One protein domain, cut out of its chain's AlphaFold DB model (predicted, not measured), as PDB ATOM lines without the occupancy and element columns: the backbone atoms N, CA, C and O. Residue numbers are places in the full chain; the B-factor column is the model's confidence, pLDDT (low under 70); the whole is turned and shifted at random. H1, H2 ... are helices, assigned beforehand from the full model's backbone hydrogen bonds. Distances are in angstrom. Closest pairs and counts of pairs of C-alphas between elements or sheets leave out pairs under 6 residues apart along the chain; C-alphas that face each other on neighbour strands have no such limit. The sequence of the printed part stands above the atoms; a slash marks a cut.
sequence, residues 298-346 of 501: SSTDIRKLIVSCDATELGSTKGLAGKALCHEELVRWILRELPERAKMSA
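AT A GLANCE: This is residues 298 to 346 of the 501 residues of the protein "Succinate dehydrogenase assembly factor 4, mitochondrial" of Verticillium longisporum (UniProt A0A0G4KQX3). Two short helices, H2 and H1, lie at two levels, set at a steep angle with a gap between them, and the long looping link of residues 309 to 326 fills in at one side of that gap. After H2, the tail of residues 338 to 346 folds back toward the level of H1. The printed part has 49 residues, with two named helices in the order H1, H2 and no named strand; the class is all helix, though under half of the residues are in named elements. It is compact and rounded, with a radius of gyration of the C-alphas of 9.6 A and spans of 24 by 17 by 17 A.

HOW THE PARTS SIT: Start at H2, residues 327 to 337, then look to H1, residues 299 to 308. They are close but not clearly touching: their closest C-alphas, Ile 306 and Ile 334, are 7.9 A apart. They run the same way at a steep tilt of 55 degrees. In H1 and H2 every O i to N i+4 pair is within hydrogen-bond range.

IN THESE COORDINATES: Find C-alpha 327 at (101.485, 81.603, 110.810); from there H2 runs 15.1 A to C-alpha 337. H1 begins at C-alpha 299, (101.590, 76.379, 99.620), and runs 14.3 A.

THE WHOLE: The C-alphas farthest apart, Leu 325 and Ala 346, are 26.8 A apart. The printed part has no cut, and H1 to H2 is a long link of 18 residues. Residues 339 to 346 have pLDDT under 70.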
ATOM      1  N   SER A 298      97.278  78.234  98.066       89.31
ATOM      2  CA  SER A 298      98.185  77.089  98.012       89.31
ATOM      3  C   SER A 298      99.482  77.343  98.789       89.31
ATOM      4  O   SER A 298      99.898  78.485  99.009       89.31
ATOM      5  N   SER A 299     100.212  76.272  99.116       92.00
ATOM      6  CA  SER A 299     101.590  76.379  99.620       92.00
ATOM      7  C   SER A 299     102.495  77.172  98.665       92.00
ATOM      8  O   SER A 299     103.457  77.791  99.106       92.00
ATOM      9  N   THR A 300     102.217  77.154  97.355       90.06
ATOM     10  CA  THR A 300     102.980  77.916  96.356       90.06
ATOM     11  C   THR A 300     102.727  79.412  96.478       90.06
ATOM     12  O   THR A 300     103.681  80.182  96.420       90.06
ATOM     13  N   ASP A 301     101.486  79.825  96.720       90.94
ATOM     14  CA  ASP A 301     101.151  81.241  96.895       90.94
ATOM     15  C   ASP A 301     101.688  81.774  98.221       90.94
ATOM     16  O   ASP A 301     102.218  82.880  98.269       90.94
ATOM     17  N   ILE A 302     101.698  80.947  99.270       93.88
ATOM     18  CA  ILE A 302     102.394  81.294 100.510       93.88
ATOM     19  C   ILE A 302     103.904  81.440 100.282       93.88
ATOM     20  O   ILE A 302     104.473  82.430 100.725       93.88
ATOM     21  N   ARG A 303     104.569  80.529  99.556       92.75
ATOM     22  CA  ARG A 303     106.004  80.700  99.246       92.75
ATOM     23  C   ARG A 303     106.284  81.968  98.428       92.75
ATOM     24  O   ARG A 303     107.328  82.569  98.645       92.75
ATOM     25  N   LYS A 304     105.365  82.413  97.558       91.19
ATOM     26  CA  LYS A 304     105.457  83.733  96.901       91.19
ATOM     27  C   LYS A 304     105.351  84.871  97.921       91.19
ATOM     28  O   LYS A 304     106.220  85.733  97.927       91.19
ATOM     29  N   LEU A 305     104.364  84.833  98.826       91.75
ATOM     30  CA  LEU A 305     104.194  85.835  99.891       91.75
ATOM     31  C   LEU A 305     105.418  85.933 100.817       91.75
ATOM     32  O   LEU A 305     105.799  87.034 101.194       91.75
ATOM     33  N   ILE A 306     106.076  84.810 101.128       91.50
ATOM     34  CA  ILE A 306     107.323  84.781 101.919       91.50
ATOM     35  C   ILE A 306     108.471  85.534 101.220       91.50
ATOM     36  O   ILE A 306     109.355  86.053 101.894       91.50
ATOM     37  N   VAL A 307     108.469  85.595  99.884       88.31
ATOM     38  CA  VAL A 307     109.473  86.325  99.091       88.31
ATOM     39  C   VAL A 307     109.063  87.781  98.843       88.31
ATOM     40  O   VAL A 307     109.932  88.643  98.763       88.31
ATOM     41  N   SER A 308     107.765  88.071  98.700       87.31
ATOM     42  CA  SER A 308     107.277  89.399  98.304       87.31
ATOM     43  C   SER A 308     106.936  90.339  99.464       87.31
ATOM     44  O   SER A 308     106.983  91.552  99.277       87.31
ATOM     45  N   CYS A 309     106.535  89.818 100.627       86.38
ATOM     46  CA  CYS A 309     106.199  90.643 101.791       86.38
ATOM     47  C   CYS A 309     107.458  91.066 102.555       86.38
ATOM     48  O   CYS A 309     108.354  90.253 102.783       86.38
ATOM     49  N   ASP A 310     107.491  92.315 103.024       85.69
ATOM     50  CA  ASP A 310     108.497  92.736 103.996       85.69
ATOM     51  C   ASP A 310     108.261  92.095 105.378       85.69
ATOM     52  O   ASP A 310     107.196  91.542 105.673       85.69
ATOM     53  N   ALA A 311     109.269  92.183 106.248       83.94
ATOM     54  CA  ALA A 311     109.249  91.589 107.583       83.94
ATOM     55  C   ALA A 311     108.107  92.093 108.494       83.94
ATOM     56  O   ALA A 311     107.722  91.382 109.423       83.94
ATOM     57  N   THR A 312     107.566  93.289 108.245       84.19
ATOM     58  CA  THR A 312     106.462  93.883 109.016       84.19
ATOM     59  C   THR A 312     105.093  93.461 108.483       84.19
ATOM     60  O   THR A 312     104.182  93.194 109.267       84.19
ATOM     61  N   GLU A 313     104.949  93.300 107.164       88.94
ATOM     62  CA  GLU A 313     103.713  92.820 106.542       88.94
ATOM     63  C   GLU A 313     103.570  91.291 106.556       88.94
ATOM     64  O   GLU A 313     102.443  90.792 106.478       88.94
ATOM     65  N   LEU A 314     104.663  90.530 106.685       89.94
ATOM     66  CA  LEU A 314     104.658  89.063 106.607       89.94
ATOM     67  C   LEU A 314     103.713  88.405 107.630       89.94
ATOM     68  O   LEU A 314     103.027  87.439 107.299       89.94
ATOM     69  N   GLY A 315     103.628  88.941 108.851       89.50
ATOM     70  CA  GLY A 315     102.698  88.460 109.885       89.50
ATOM     71  C   GLY A 315     101.251  88.941 109.732       89.50
ATOM     72  O   GLY A 315     100.379  88.465 110.448       89.50
ATOM     73  N   SER A 316     100.973  89.868 108.814       92.12
ATOM     74  CA  SER A 316      99.650  90.481 108.651       92.12
ATOM     75  C   SER A 316      98.683  89.631 107.812       92.12
ATOM     76  O   SER A 316      99.050  88.621 107.208       92.12
ATOM     77  N   THR A 317      97.435  90.095 107.703       87.81
ATOM     78  CA  THR A 317      96.417  89.536 106.795       87.81
ATOM     79  C   THR A 317      96.735  89.745 105.310       87.81
ATOM     80  O   THR A 317      96.184  89.021 104.477       87.81
ATOM     81  N   LYS A 318      97.647  90.662 104.949       86.88
ATOM     82  CA  LYS A 318      98.235  90.710 103.598       86.88
ATOM     83  C   LYS A 318      99.187  89.528 103.398       86.88
ATOM     84  O   LYS A 318      99.028  88.776 102.439       86.88
ATOM     85  N   GLY A 319     100.086  89.324 104.363       90.12
ATOM     86  CA  GLY A 319     101.022  88.205 104.448       90.12
ATOM     87  C   GLY A 319     100.359  86.885 104.852       90.12
ATOM     88  O   GLY A 319      99.458  86.390 104.173       90.12
ATOM     89  N   LEU A 320     100.840  86.263 105.928       94.12
ATOM     90  CA  LEU A 320     100.558  84.861 106.255       94.12
ATOM     91  C   LEU A 320      99.338  84.630 107.162       94.12
ATOM     92  O   LEU A 320      98.848  83.495 107.222       94.12
ATOM     93  N   ALA A 321      98.816  85.660 107.836       93.12
ATOM     94  CA  ALA A 321      97.642  85.509 108.696       93.12
ATOM     95  C   ALA A 321      96.388  85.166 107.874       93.12
ATOM     96  O   ALA A 321      96.168  85.693 106.780       93.12
ATOM     97  N   GLY A 322      95.579  84.237 108.394       89.75
ATOM     98  CA  GLY A 322      94.423  83.678 107.681       89.75
ATOM     99  C   GLY A 322      94.778  82.758 106.503       89.75
ATOM    100  O   GLY A 322      93.882  82.375 105.755       89.75
ATOM    101  N   LYS A 323      96.065  82.428 106.305       92.81
ATOM    102  CA  LYS A 323      96.562  81.659 105.151       92.81
ATOM    103  C   LYS A 323      97.370  80.433 105.565       92.81
ATOM    104  O   LYS A 323      97.000  79.310 105.218       92.81
ATOM    105  N   ALA A 324      98.464  80.631 106.299       95.12
ATOM    106  CA  ALA A 324      99.329  79.550 106.773       95.12
ATOM    107  C   ALA A 324      98.841  78.989 108.118       95.12
ATOM    108  O   ALA A 324      98.358  79.744 108.965       95.12
ATOM    109  N   LEU A 325      98.996  77.679 108.342       95.00
ATOM    110  CA  LEU A 325      98.807  77.117 109.686       95.00
ATOM    111  C   LEU A 325      99.954  77.585 110.592       95.00
ATOM    112  O   LEU A 325     101.085  77.714 110.124       95.00
ATOM    113  N   CYS A 326      99.648  77.889 111.859       95.62
ATOM    114  CA  CYS A 326     100.599  78.452 112.830       95.62
ATOM    115  C   CYS A 326     101.446  79.610 112.270       95.62
ATOM    116  O   CYS A 326     102.660  79.665 112.465       95.62
ATOM    117  N   HIS A 327     100.803  80.539 111.551       95.06
ATOM    118  CA  HIS A 327     101.485  81.603 110.810       95.06
ATOM    119  C   HIS A 327     102.516  82.389 111.640       95.06
ATOM    120  O   HIS A 327     103.582  82.685 111.118       95.06
ATOM    121  N   GLU A 328     102.272  82.666 112.924       95.31
ATOM    122  CA  GLU A 328     103.250  83.329 113.801       95.31
ATOM    123  C   GLU A 328     104.542  82.525 114.020       95.31
ATOM    124  O   GLU A 328     105.630  83.095 114.053       95.31
ATOM    125  N   GLU A 329     104.436  81.204 114.186       95.62
ATOM    126  CA  GLU A 329     105.583  80.304 114.347       95.62
ATOM    127  C   GLU A 329     106.387  80.244 113.046       95.62
ATOM    128  O   GLU A 329     107.613  80.370 113.060       95.62
ATOM    129  N   LEU A 330     105.685  80.170 111.912       95.75
ATOM    130  CA  LEU A 330     106.288  80.236 110.586       95.75
ATOM    131  C   LEU A 330     106.984  81.587 110.334       95.75
ATOM    132  O   LEU A 330     108.114  81.595 109.856       95.75
ATOM    133  N   VAL A 331     106.370  82.719 110.698       94.94
ATOM    134  CA  VAL A 331     106.987  84.060 110.619       94.94
ATOM    135  C   VAL A 331     108.252  84.123 111.473       94.94
ATOM    136  O   VAL A 331     109.299  84.536 110.977       94.94
ATOM    137  N   ARG A 332     108.188  83.662 112.731       94.31
ATOM    138  CA  ARG A 332     109.349  83.602 113.636       94.31
ATOM    139  C   ARG A 332     110.492  82.772 113.047       94.31
ATOM    140  O   ARG A 332     111.644  83.187 113.147       94.31
ATOM    141  N   TRP A 333     110.188  81.643 112.407       94.56
ATOM    142  CA  TRP A 333     111.186  80.826 111.717       94.56
ATOM    143  C   TRP A 333     111.764  81.533 110.480       94.56
ATOM    144  O   TRP A 333     112.983  81.602 110.340       94.56
ATOM    145  N   ILE A 334     110.927  82.128 109.620       92.75
ATOM    146  CA  ILE A 334     111.369  82.835 108.401       92.75
ATOM    147  C   ILE A 334     112.320  83.985 108.743       92.75
ATOM    148  O   ILE A 334     113.380  84.104 108.131       92.75
ATOM    149  N   LEU A 335     111.973  84.816 109.730       91.06
ATOM    150  CA  LEU A 335     112.800  85.960 110.128       91.06
ATOM    151  C   LEU A 335     114.151  85.541 110.734       91.06
ATOM    152  O   LEU A 335     115.095  86.329 110.709       91.06
ATOM    153  N   ARG A 336     114.250  84.310 111.257       91.12
ATOM    154  CA  ARG A 336     115.473  83.747 111.843       91.12
ATOM    155  C   ARG A 336     116.355  83.042 110.807       91.12
ATOM    156  O   ARG A 336     117.552  83.301 110.773       91.12
ATOM    157  N   GLU A 337     115.772  82.183 109.968       88.50
ATOM    158  CA  GLU A 337     116.511  81.298 109.048       88.50
ATOM    159  C   GLU A 337     116.618  81.830 107.605       88.50
ATOM    160  O   GLU A 337     117.503  81.420 106.857       88.50
ATOM    161  N   LEU A 338     115.742  82.755 107.187       83.19
ATOM    162  CA  LEU A 338     115.740  83.362 105.845       83.19
ATOM    163  C   LEU A 338     115.934  84.901 105.863       83.19
ATOM    164  O   LEU A 338     115.281  85.605 105.081       83.19
ATOM    165  N   PRO A 339     116.840  85.466 106.695       64.56
ATOM    166  CA  PRO A 339     116.895  86.905 106.961       64.56
ATOM    167  C   PRO A 339     117.240  87.755 105.732       64.56
ATOM    168  O   PRO A 339     116.760  88.877 105.627       64.56
ATOM    169  N   GLU A 340     118.041  87.249 104.791       60.50
ATOM    170  CA  GLU A 340     118.406  88.008 103.586       60.50
ATOM    171  C   GLU A 340     117.262  88.070 102.567       60.50
ATOM    172  O   GLU A 340     117.019  89.116 101.968       60.50
ATOM    173  N   ARG A 341     116.473  86.994 102.428       55.09
ATOM    174  CA  ARG A 341     115.336  86.974 101.490       55.09
ATOM    175  C   ARG A 341     114.223  87.937 101.915       55.09
ATOM    176  O   ARG A 341     113.615  88.554 101.052       55.09
ATOM    177  N   ALA A 342     114.039  88.144 103.220       48.94
ATOM    178  CA  ALA A 342     113.114  89.141 103.767       48.94
ATOM    179  C   ALA A 342     113.595  90.607 103.614       48.94
ATOM    180  O   ALA A 342     112.812  91.529 103.836       48.94
ATOM    181  N   LYS A 343     114.868  90.843 103.249       42.88
ATOM    182  CA  LYS A 343     115.460  92.188 103.086       42.88
ATOM    183  C   LYS A 343     115.589  92.637 101.628       42.88
ATOM    184  O   LYS A 343     115.609  93.837 101.370       42.88
ATOM    185  N   MET A 344     115.673  91.712 100.669       44.59
ATOM    186  CA  MET A 344     115.976  92.045  99.264       44.59
ATOM    187  C   MET A 344     114.888  92.857  98.529       44.59
ATOM    188  O   MET A 344     115.168  93.378  97.454       44.59
ATOM    189  N   SER A 345     113.694  93.038  99.107       43.91
ATOM    190  CA  SER A 345     112.647  93.928  98.565       43.91
ATOM    191  C   SER A 345     112.837  95.417  98.936       43.91
ATOM    192  O   SER A 345     112.115  96.284  98.453       43.91
ATOM    193  N   ALA A 346     113.821  95.757  99.780       36.59
ATOM    194  CA  ALA A 346     114.011  97.114 100.312       36.59
ATOM    195  C   ALA A 346     114.925  98.036  99.470       36.59
ATOM    196  O   ALA A 346     115.370  99.071  99.968       36.59
TER     197      ALA A 346